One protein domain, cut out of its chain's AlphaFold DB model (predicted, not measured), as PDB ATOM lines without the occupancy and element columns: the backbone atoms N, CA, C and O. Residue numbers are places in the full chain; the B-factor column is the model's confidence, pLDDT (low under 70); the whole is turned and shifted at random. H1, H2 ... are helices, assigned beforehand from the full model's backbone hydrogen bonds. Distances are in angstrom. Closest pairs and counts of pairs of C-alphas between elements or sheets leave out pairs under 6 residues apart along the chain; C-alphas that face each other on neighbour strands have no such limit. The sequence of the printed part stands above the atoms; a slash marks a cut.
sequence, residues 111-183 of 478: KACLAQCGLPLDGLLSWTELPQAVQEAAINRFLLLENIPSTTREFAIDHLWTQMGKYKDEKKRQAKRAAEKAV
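This is residues 111 to 183 of the 478 residues of an uncharacterized protein of Pyronema omphalodes (strain CBS 100304) (UniProt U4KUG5). A long straight helix, H3, makes the longest axis; H2 crosses its first part, short H1 packs farther along it, and residues 173 to 183 stick out. The 73 printed residues, with named helices H1, H2, H3 in that order and no named strand, are all helix in class. The whole is loose, radius of gyration of the C-alphas 14.0 A, spanning 48 by 25 by 16 A.

H3, residues 153 to 183, runs 45.0 A from C-alpha 153 at (6.101, 15.823, 103.712) to C-alpha 183 at (36.497, 33.232, 75.409). H2, residues 132 to 143, spans 16.5 A; H1 is residues 111 to 116.

Residues 139 to 143 of H2 touch residues 153 to 160 of H3, about perpendicular at 76 degrees; the closest C-alphas, of Ile 139 and Ala 156, are 5.9 A apart. H1 touches H3 at residues 160 to 167, closest C-alphas Leu 114 and Met 164 at 7.4 A, a steep tilt of 44 degrees, opposite ways. In H1, H2 and H3 every O i to N i+4 pair is within hydrogen-bond range.

The printed part has no cut. The link H1 to H2 is long, 15 residues. pLDDT is under 70 at residues 123, 146 to 147 and 149 to 150.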
ATOM      1  N   LYS A 111      22.187  15.591  91.968       86.44
ATOM      2  CA  LYS A 111      21.691  15.192  90.642       86.44
ATOM      3  C   LYS A 111      20.946  13.850  90.667       86.44
ATOM      4  O   LYS A 111      19.912  13.720  90.026       86.44
ATOM      5  N   ALA A 112      21.449  12.873  91.423       87.12
ATOM      6  CA  ALA A 112      20.805  11.573  91.602       87.12
ATOM      7  C   ALA A 112      19.492  11.691  92.390       87.12
ATOM      8  O   ALA A 112      18.523  11.041  92.024       87.12
ATOM      9  N   CYS A 113      19.432  12.563  93.403       87.62
ATOM     10  CA  CYS A 113      18.203  12.845  94.147       87.62
ATOM     11  C   CYS A 113      17.106  13.391  93.219       87.62
ATOM     12  O   CYS A 113      16.009  12.841  93.168       87.62
ATOM     13  N   LEU A 114      17.425  14.418  92.421       90.38
ATOM     14  CA  LEU A 114      16.478  14.998  91.460       90.38
ATOM     15  C   LEU A 114      16.029  13.970  90.412       90.38
ATOM     16  O   LEU A 114      14.836  13.862  90.139       90.38
ATOM     17  N   ALA A 115      16.960  13.163  89.894       91.06
ATOM     18  CA  ALA A 115      16.653  12.103  88.937       91.06
ATOM     19  C   ALA A 115      15.730  11.021  89.531       91.06
ATOM     20  O   ALA A 115      14.738  10.652  88.909       91.06
ATOM     21  N   GLN A 116      16.013  10.548  90.749       90.62
ATOM     22  CA  GLN A 116      15.189   9.550  91.446       90.62
ATOM     23  C   GLN A 116      13.786  10.077  91.757       90.62
ATOM     24  O   GLN A 116      12.804   9.345  91.652       90.62
ATOM     25  N   CYS A 117      13.671  11.370  92.061       91.06
ATOM     26  CA  CYS A 117      12.380  12.015  92.276       91.06
ATOM     27  C   CYS A 117      11.634  12.311  90.963       91.06
ATOM     28  O   CYS A 117      10.503  12.783  91.004       91.06
ATOM     29  N   GLY A 118      12.216  12.007  89.795       91.62
ATOM     30  CA  GLY A 118      11.612  12.279  88.487       91.62
ATOM     31  C   GLY A 118      11.525  13.760  88.138       91.62
ATOM     32  O   GLY A 118      10.680  14.141  87.334       91.62
ATOM     33  N   LEU A 119      12.358  14.593  88.759       91.94
ATOM     34  CA  LEU A 119      12.389  16.022  88.491       91.94
ATOM     35  C   LEU A 119      13.249  16.311  87.255       91.94
ATOM     36  O   LEU A 119      14.293  15.674  87.068       91.94
ATOM     37  N   PRO A 120      12.851  17.282  86.416       86.44
ATOM     38  CA  PRO A 120      13.597  17.618  85.215       86.44
ATOM     39  C   PRO A 120      14.990  18.147  85.573       86.44
ATOM     40  O   PRO A 120      15.153  19.135  86.290       86.44
ATOM     41  N   LEU A 121      16.019  17.500  85.025       85.44
ATOM     42  CA  LEU A 121      17.423  17.890  85.200       85.44
ATOM     43  C   LEU A 121      17.836  19.049  84.287       85.44
ATOM     44  O   LEU A 121      18.999  19.469  84.296       85.44
ATOM     45  N   ASP A 122      16.902  19.588  83.509       79.31
ATOM     46  CA  ASP A 122      17.175  20.709  82.622       79.31
ATOM     47  C   ASP A 122      17.374  22.017  83.380       79.31
ATOM     48  O   ASP A 122      17.932  22.957  82.818       79.31
ATOM     49  N   GLY A 123      17.060  22.075  84.679       68.00
ATOM     50  CA  GLY A 123      17.462  23.172  85.569       68.00
ATOM     51  C   GLY A 123      16.960  24.560  85.151       68.00
ATOM     52  O   GLY A 123      17.415  25.557  85.707       68.00
ATOM     53  N   LEU A 124      16.064  24.631  84.164       73.88
ATOM     54  CA  LEU A 124      15.435  25.864  83.700       73.88
ATOM     55  C   LEU A 124      14.247  26.197  84.604       73.88
ATOM     56  O   LEU A 124      14.181  27.308  85.140       73.88
ATOM     57  N   LEU A 125      13.405  25.193  84.860       85.38
ATOM     58  CA  LEU A 125      12.203  25.328  85.672       85.38
ATOM     59  C   LEU A 125      12.543  25.464  87.158       85.38
ATOM     60  O   LEU A 125      13.309  24.673  87.718       85.38
ATOM     61  N   SER A 126      11.985  26.486  87.802       89.25
ATOM     62  CA  SER A 126      11.980  26.586  89.263       89.25
ATOM     63  C   SER A 126      10.969  25.610  89.880       89.25
ATOM     64  O   SER A 126      10.094  25.086  89.197       89.25
ATOM     65  N   TRP A 127      11.085  25.335  91.185       90.38
ATOM     66  CA  TRP A 127      10.148  24.440  91.883       90.38
ATOM     67  C   TRP A 127       8.691  24.899  91.734       90.38
ATOM     68  O   TRP A 127       7.818  24.076  91.494       90.38
ATOM     69  N   THR A 128       8.449  26.211  91.797       90.06
ATOM     70  CA  THR A 128       7.124  26.830  91.655       90.06
ATOM     71  C   THR A 128       6.587  26.807  90.225       90.06
ATOM     72  O   THR A 128       5.382  26.881  90.037       90.06
ATOM     73  N   GLU A 129       7.460  26.696  89.221       92.25
ATOM     74  CA  GLU A 129       7.071  26.581  87.807       92.25
ATOM     75  C   GLU A 129       6.694  25.144  87.414       92.25
ATOM     76  O   GLU A 129       6.148  24.918  86.336       92.25
ATOM     77  N   LEU A 130       6.994  24.152  88.259       92.19
ATOM     78  CA  LEU A 130       6.601  22.772  87.991       92.19
ATOM     79  C   LEU A 130       5.089  22.601  88.169       92.19
ATOM     80  O   LEU A 130       4.550  23.071  89.173       92.19
ATOM     81  N   PRO A 131       4.405  21.851  87.284       95.00
ATOM     82  CA  PRO A 131       3.010  21.489  87.495       95.00
ATOM     83  C   PRO A 131       2.819  20.805  88.853       95.00
ATOM     84  O   PRO A 131       3.626  19.952  89.237       95.00
ATOM     85  N   GLN A 132       1.733  21.126  89.558       94.06
ATOM     86  CA  GLN A 132       1.465  20.590  90.898       94.06
ATOM     87  C   GLN A 132       1.497  19.053  90.934       94.06
ATOM     88  O   GLN A 132       2.095  18.470  91.836       94.06
ATOM     89  N   ALA A 133       0.967  18.390  89.902       95.12
ATOM     90  CA  ALA A 133       1.016  16.933  89.773       95.12
ATOM     91  C   ALA A 133       2.454  16.372  89.759       95.12
ATOM     92  O   ALA A 133       2.719  15.310  90.323       95.12
ATOM     93  N   VAL A 134       3.403  17.091  89.149       94.69
ATOM     94  CA  VAL A 134       4.823  16.705  89.120       94.69
ATOM     95  C   VAL A 134       5.467  16.924  90.486       94.69
ATOM     96  O   VAL A 134       6.223  16.068  90.943       94.69
ATOM     97  N   GLN A 135       5.144  18.031  91.162       94.81
ATOM     98  CA  GLN A 135       5.629  18.299  92.519       94.81
ATOM     99  C   GLN A 135       5.160  17.210  93.495       94.81
ATOM    100  O   GLN A 135       5.971  16.646  94.227       94.81
ATOM    101  N   GLU A 136       3.872  16.856  93.465       95.50
ATOM    102  CA  GLU A 136       3.300  15.805  94.314       95.50
ATOM    103  C   GLU A 136       3.895  14.428  94.012       95.50
ATOM    104  O   GLU A 136       4.271  13.703  94.935       95.50
ATOM    105  N   ALA A 137       4.065  14.081  92.733       95.25
ATOM    106  CA  ALA A 137       4.729  12.843  92.342       95.25
ATOM    107  C   ALA A 137       6.183  12.786  92.843       95.25
ATOM    108  O   ALA A 137       6.621  11.745  93.337       95.25
ATOM    109  N   ALA A 138       6.923  13.895  92.760       94.69
ATOM    110  CA  ALA A 138       8.296  13.981  93.246       94.69
ATOM    111  C   ALA A 138       8.383  13.860  94.772       94.69
ATOM    112  O   ALA A 138       9.237  13.132  95.275       94.69
ATOM    113  N   ILE A 139       7.475  14.513  95.507       94.75
ATOM    114  CA  ILE A 139       7.367  14.393  96.967       94.75
ATOM    115  C   ILE A 139       7.081  12.941  97.356       94.75
ATOM    116  O   ILE A 139       7.788  12.383  98.192       94.75
ATOM    117  N   ASN A 140       6.099  12.301  96.716       94.25
ATOM    118  CA  ASN A 140       5.750  10.909  96.999       94.25
ATOM    119  C   ASN A 140       6.927   9.967  96.723       94.25
ATOM    120  O   ASN A 140       7.224   9.102  97.540       94.25
ATOM    121  N   ARG A 141       7.655  10.165  95.618       93.06
ATOM    122  CA  ARG A 141       8.869   9.388  95.319       93.06
ATOM    123  C   ARG A 141       9.968   9.612  96.348       93.06
ATOM    124  O   ARG A 141      10.603   8.646  96.750       93.06
ATOM    125  N   PHE A 142      10.175  10.851  96.790       92.00
ATOM    126  CA  PHE A 142      11.170  11.169  97.811       92.00
ATOM    127  C   PHE A 142      10.857  10.478  99.144       92.00
ATOM    128  O   PHE A 142      11.752   9.910  99.758       92.00
ATOM    129  N   LEU A 143       9.589  10.482  99.563       90.69
ATOM    130  CA  LEU A 143       9.135   9.804 100.782       90.69
ATOM    131  C   LEU A 143       9.259   8.275 100.697       90.69
ATOM    132  O   LEU A 143       9.418   7.617 101.720       90.69
ATOM    133  N   LEU A 144       9.197   7.715  99.486       90.25
ATOM    134  CA  LEU A 144       9.382   6.286  99.221       90.25
ATOM    135  C   LEU A 144      10.855   5.868  99.109       90.25
ATOM    136  O   LEU A 144      11.133   4.678  98.967       90.25
ATOM    137  N   LEU A 145      11.810   6.803  99.160       86.00
ATOM    138  CA  LEU A 145      13.226   6.445  99.200       86.00
ATOM    139  C   LEU A 145      13.518   5.752 100.538       86.00
ATOM    140  O   LEU A 145      13.680   6.408 101.564       86.00
ATOM    141  N   GLU A 146      13.640   4.421 100.500       64.88
ATOM    142  CA  GLU A 146      13.807   3.512 101.655       64.88
ATOM    143  C   GLU A 146      14.968   3.866 102.607       64.88
ATOM    144  O   GLU A 146      15.058   3.343 103.715       64.88
ATOM    145  N   ASN A 147      15.847   4.785 102.209       67.62
ATOM    146  CA  ASN A 147      17.047   5.160 102.950       67.62
ATOM    147  C   ASN A 147      16.892   6.386 103.859       67.62
ATOM    148  O   ASN A 147      17.863   6.762 104.518       67.62
ATOM    149  N   ILE A 148      15.722   7.033 103.910       72.38
ATOM    150  CA  ILE A 148      15.536   8.223 104.750       72.38
ATOM    151  C   ILE A 148      14.445   7.969 105.801       72.38
ATOM    152  O   ILE A 148      13.271   8.239 105.554       72.38
ATOM    153  N   PRO A 149      14.802   7.445 106.990       65.75
ATOM    154  CA  PRO A 149      13.819   7.190 108.034       65.75
ATOM    155  C   PRO A 149      13.153   8.498 108.485       65.75
ATOM    156  O   PRO A 149      13.832   9.488 108.770       65.75
ATOM    157  N   SER A 150      11.821   8.475 108.579       69.44
ATOM    158  CA  SER A 150      10.990   9.542 109.155       69.44
ATOM    159  C   SER A 150      11.021  10.887 108.416       69.44
ATOM    160  O   SER A 150      10.936  11.944 109.043       69.44
ATOM    161  N   THR A 151      11.118  10.889 107.085       80.75
ATOM    162  CA  THR A 151      10.893  12.118 106.312       80.75
ATOM    163  C   THR A 151       9.433  12.526 106.373       80.75
ATOM    164  O   THR A 151       8.558  11.784 105.929       80.75
ATOM    165  N   THR A 152       9.165  13.718 106.897       90.62
ATOM    166  CA  THR A 152       7.842  14.329 106.778       90.62
ATOM    167  C   THR A 152       7.672  14.948 105.393       90.62
ATOM    168  O   THR A 152       8.649  15.205 104.678       90.62
ATOM    169  N   ARG A 153       6.421  15.198 105.000       90.31
ATOM    170  CA  ARG A 153       6.101  15.823 103.712       90.31
ATOM    171  C   ARG A 153       6.740  17.208 103.592       90.31
ATOM    172  O   ARG A 153       7.271  17.546 102.542       90.31
ATOM    173  N   GLU A 154       6.742  17.972 104.677       91.12
ATOM    174  CA  GLU A 154       7.318  19.317 104.756       91.12
ATOM    175  C   GLU A 154       8.828  19.265 104.533       91.12
ATOM    176  O   GLU A 154       9.368  20.028 103.737       91.12
ATOM    177  N   PHE A 155       9.506  18.295 105.156       91.00
ATOM    178  CA  PHE A 155      10.928  18.091 104.922       91.00
ATOM    179  C   PHE A 155      11.215  17.722 103.463       91.00
ATOM    180  O   PHE A 155      12.184  18.219 102.894       91.00
ATOM    181  N   ALA A 156      10.390  16.870 102.845       91.25
ATOM    182  CA  ALA A 156      10.540  16.513 101.436       91.25
ATOM    183  C   ALA A 156      10.402  17.744 100.526       91.25
ATOM    184  O   ALA A 156      11.247  17.947  99.655       91.25
ATOM    185  N   ILE A 157       9.400  18.594 100.769       93.50
ATOM    186  CA  ILE A 157       9.187  19.845 100.024       93.50
ATOM    187  C   ILE A 157      10.404  20.762 100.165       93.50
ATOM    188  O   ILE A 157      11.021  21.124  99.161       93.50
ATOM    189  N   ASP A 158      10.807  21.074 101.399       92.12
ATOM    190  CA  ASP A 158      11.947  21.953 101.674       92.12
ATOM    191  C   ASP A 158      13.243  21.404 101.068       92.12
ATOM    192  O   ASP A 158      14.066  22.144 100.510       92.12
ATOM    193  N   HIS A 159      13.438  20.086 101.151       90.56
ATOM    194  CA  HIS A 159      14.610  19.428 100.603       90.56
ATOM    195  C   HIS A 159      14.632  19.513  99.078       90.56
ATOM    196  O   HIS A 159      15.639  19.954  98.521       90.56
ATOM    197  N   LEU A 160      13.553  19.122  98.398       92.06
ATOM    198  CA  LEU A 160      13.464  19.144  96.938       92.06
ATOM    199  C   LEU A 160      13.593  20.565  96.394       92.06
ATOM    200  O   LEU A 160      14.378  20.791  95.469       92.06
ATOM    201  N   TRP A 161      12.932  21.534  97.026       93.12
ATOM    202  CA  TRP A 161      13.056  22.944  96.672       93.12
ATOM    203  C   TRP A 161      14.508  23.428  96.787       93.12
ATOM    204  O   TRP A 161      15.065  23.991  95.838       93.12
ATOM    205  N   THR A 162      15.175  23.115  97.902       91.50
ATOM    206  CA  THR A 162      16.588  23.461  98.116       91.50
ATOM    207  C   THR A 162      17.504  22.801  97.081       91.50
ATOM    208  O   THR A 162      18.458  23.425  96.607       91.50
ATOM    209  N   GLN A 163      17.270  21.528  96.742       90.50
ATOM    210  CA  GLN A 163      18.102  20.802  95.777       90.50
ATOM    211  C   GLN A 163      17.905  21.322  94.351       90.50
ATOM    212  O   GLN A 163      18.892  21.477  93.630       90.50
ATOM    213  N   MET A 164      16.675  21.653  93.959       89.81
ATOM    214  CA  MET A 164      16.370  22.302  92.682       89.81
ATOM    215  C   MET A 164      17.065  23.662  92.571       89.81
ATOM    216  O   MET A 164      17.775  23.910  91.595       89.81
ATOM    217  N   GLY A 165      16.943  24.512  93.597       89.38
ATOM    218  CA  GLY A 165      17.570  25.838  93.616       89.38
ATOM    219  C   GLY A 165      19.090  25.764  93.474       89.38
ATOM    220  O   GLY A 165      19.672  26.359  92.569       89.38
ATOM    221  N   LYS A 166      19.738  24.921  94.285       90.00
ATOM    222  CA  LYS A 166      21.190  24.701  94.194       90.00
ATOM    223  C   LYS A 166      21.623  24.160  92.830       90.00
ATOM    224  O   LYS A 166      22.730  24.446  92.387       90.00
ATOM    225  N   TYR A 167      20.796  23.332  92.193       87.75
ATOM    226  CA  TYR A 167      21.144  22.699  90.922       87.75
ATOM    227  C   TYR A 167      21.060  23.718  89.786       87.75
ATOM    228  O   TYR A 167      21.965  23.787  88.954       87.75
ATOM    229  N   LYS A 168      20.033  24.574  89.811       88.19
ATOM    230  CA  LYS A 168      19.891  25.729  88.916       88.19
ATOM    231  C   LYS A 168      21.080  26.686  89.043       88.19
ATOM    232  O   LYS A 168      21.678  27.056  88.031       88.19
ATOM    233  N   ASP A 169      21.487  27.013  90.268       88.62
ATOM    234  CA  ASP A 169      22.647  27.878  90.521       88.62
ATOM    235  C   ASP A 169      23.962  27.268  90.021       88.62
ATOM    236  O   ASP A 169      24.773  27.954  89.390       88.62
ATOM    237  N   GLU A 170      24.175  25.970  90.256       88.81
ATOM    238  CA  GLU A 170      25.372  25.279  89.778       88.81
ATOM    239  C   GLU A 170      25.382  25.178  88.247       88.81
ATOM    240  O   GLU A 170      26.415  25.452  87.637       88.81
ATOM    241  N   LYS A 171      24.240  24.904  87.597       87.94
ATOM    242  CA  LYS A 171      24.127  24.901  86.128       87.94
ATOM    243  C   LYS A 171      24.425  26.286  85.544       87.94
ATOM    244  O   LYS A 171      25.189  26.395  84.585       87.94
ATOM    245  N   LYS A 172      23.920  27.360  86.163       88.88
ATOM    246  CA  LYS A 172      24.235  28.748  85.773       88.88
ATOM    247  C   LYS A 172      25.725  29.056  85.929       88.88
ATOM    248  O   LYS A 172      26.335  29.668  85.050       88.88
ATOM    249  N   ARG A 173      26.343  28.606  87.024       90.12
ATOM    250  CA  ARG A 173      27.786  28.758  87.251       90.12
ATOM    251  C   ARG A 173      28.609  27.955  86.241       90.12
ATOM    252  O   ARG A 173      29.629  28.459  85.775       90.12
ATOM    253  N   GLN A 174      28.179  26.748  85.877       89.19
ATOM    254  CA  GLN A 174      28.824  25.934  84.845       89.19
ATOM    255  C   GLN A 174      28.721  26.583  83.464       89.19
ATOM    256  O   GLN A 174      29.738  26.680  82.784       89.19
ATOM    257  N   ALA A 175      27.552  27.114  83.092       88.94
ATOM    258  CA  ALA A 175      27.377  27.860  81.847       88.94
ATOM    259  C   ALA A 175      28.308  29.083  81.784       88.94
ATOM    260  O   ALA A 175      28.992  29.291  80.783       88.94
ATOM    261  N   LYS A 176      28.428  29.839  82.886       92.38
ATOM    262  CA  LYS A 176      29.373  30.961  82.984       92.38
ATOM    263  C   LYS A 176      30.830  30.507  82.825       92.38
ATOM    264  O   LYS A 176      31.571  31.109  82.056       92.38
ATOM    265  N   ARG A 177      31.240  29.431  83.507       93.00
ATOM    266  CA  ARG A 177      32.598  28.865  83.384       93.00
ATOM    267  C   ARG A 177      32.892  28.363  81.970       93.00
ATOM    268  O   ARG A 177      34.006  28.544  81.489       93.00
ATOM    269  N   ALA A 178      31.915  27.744  81.310       92.50
ATOM    270  CA  ALA A 178      32.046  27.277  79.935       92.50
ATOM    271  C   ALA A 178      32.209  28.453  78.960       92.50
ATOM    272  O   ALA A 178      33.118  28.427  78.135       92.50
ATOM    273  N   ALA A 179      31.408  29.513  79.116       89.94
ATOM    274  CA  ALA A 179      31.538  30.737  78.327       89.94
ATOM    275  C   ALA A 179      32.903  31.416  78.538       89.94
ATOM    276  O   ALA A 179      33.583  31.753  77.573       89.94
ATOM    277  N   GLU A 180      33.364  31.547  79.787       91.31
ATOM    278  CA  GLU A 180      34.695  32.094  80.094       91.31
ATOM    279  C   GLU A 180      35.829  31.243  79.499       91.31
ATOM    280  O   GLU A 180      36.819  31.785  79.003       91.31
ATOM    281  N   LYS A 181      35.693  29.910  79.518       91.38
ATOM    282  CA  LYS A 181      36.664  28.996  78.900       91.38
ATOM    283  C   LYS A 181      36.679  29.142  77.376       91.38
ATOM    284  O   LYS A 181      37.762  29.162  76.800       91.38
ATOM    285  N   ALA A 182      35.517  29.296  76.743       87.88
ATOM    286  CA  ALA A 182      35.410  29.524  75.302       87.88
ATOM    287  C   ALA A 182      36.052  30.859  74.880       87.88
ATOM    288  O   ALA A 182      36.799  30.901  73.904       87.88
ATOM    289  N   VAL A 183      35.850  31.930  75.658       86.50
ATOM    290  CA  VAL A 183      36.497  33.232  75.409       86.50
ATOM    291  C   VAL A 183      38.019  33.132  75.534       86.50
ATOM    292  O   VAL A 183      38.737  33.660  74.689       86.50
TER     293      VAL A 183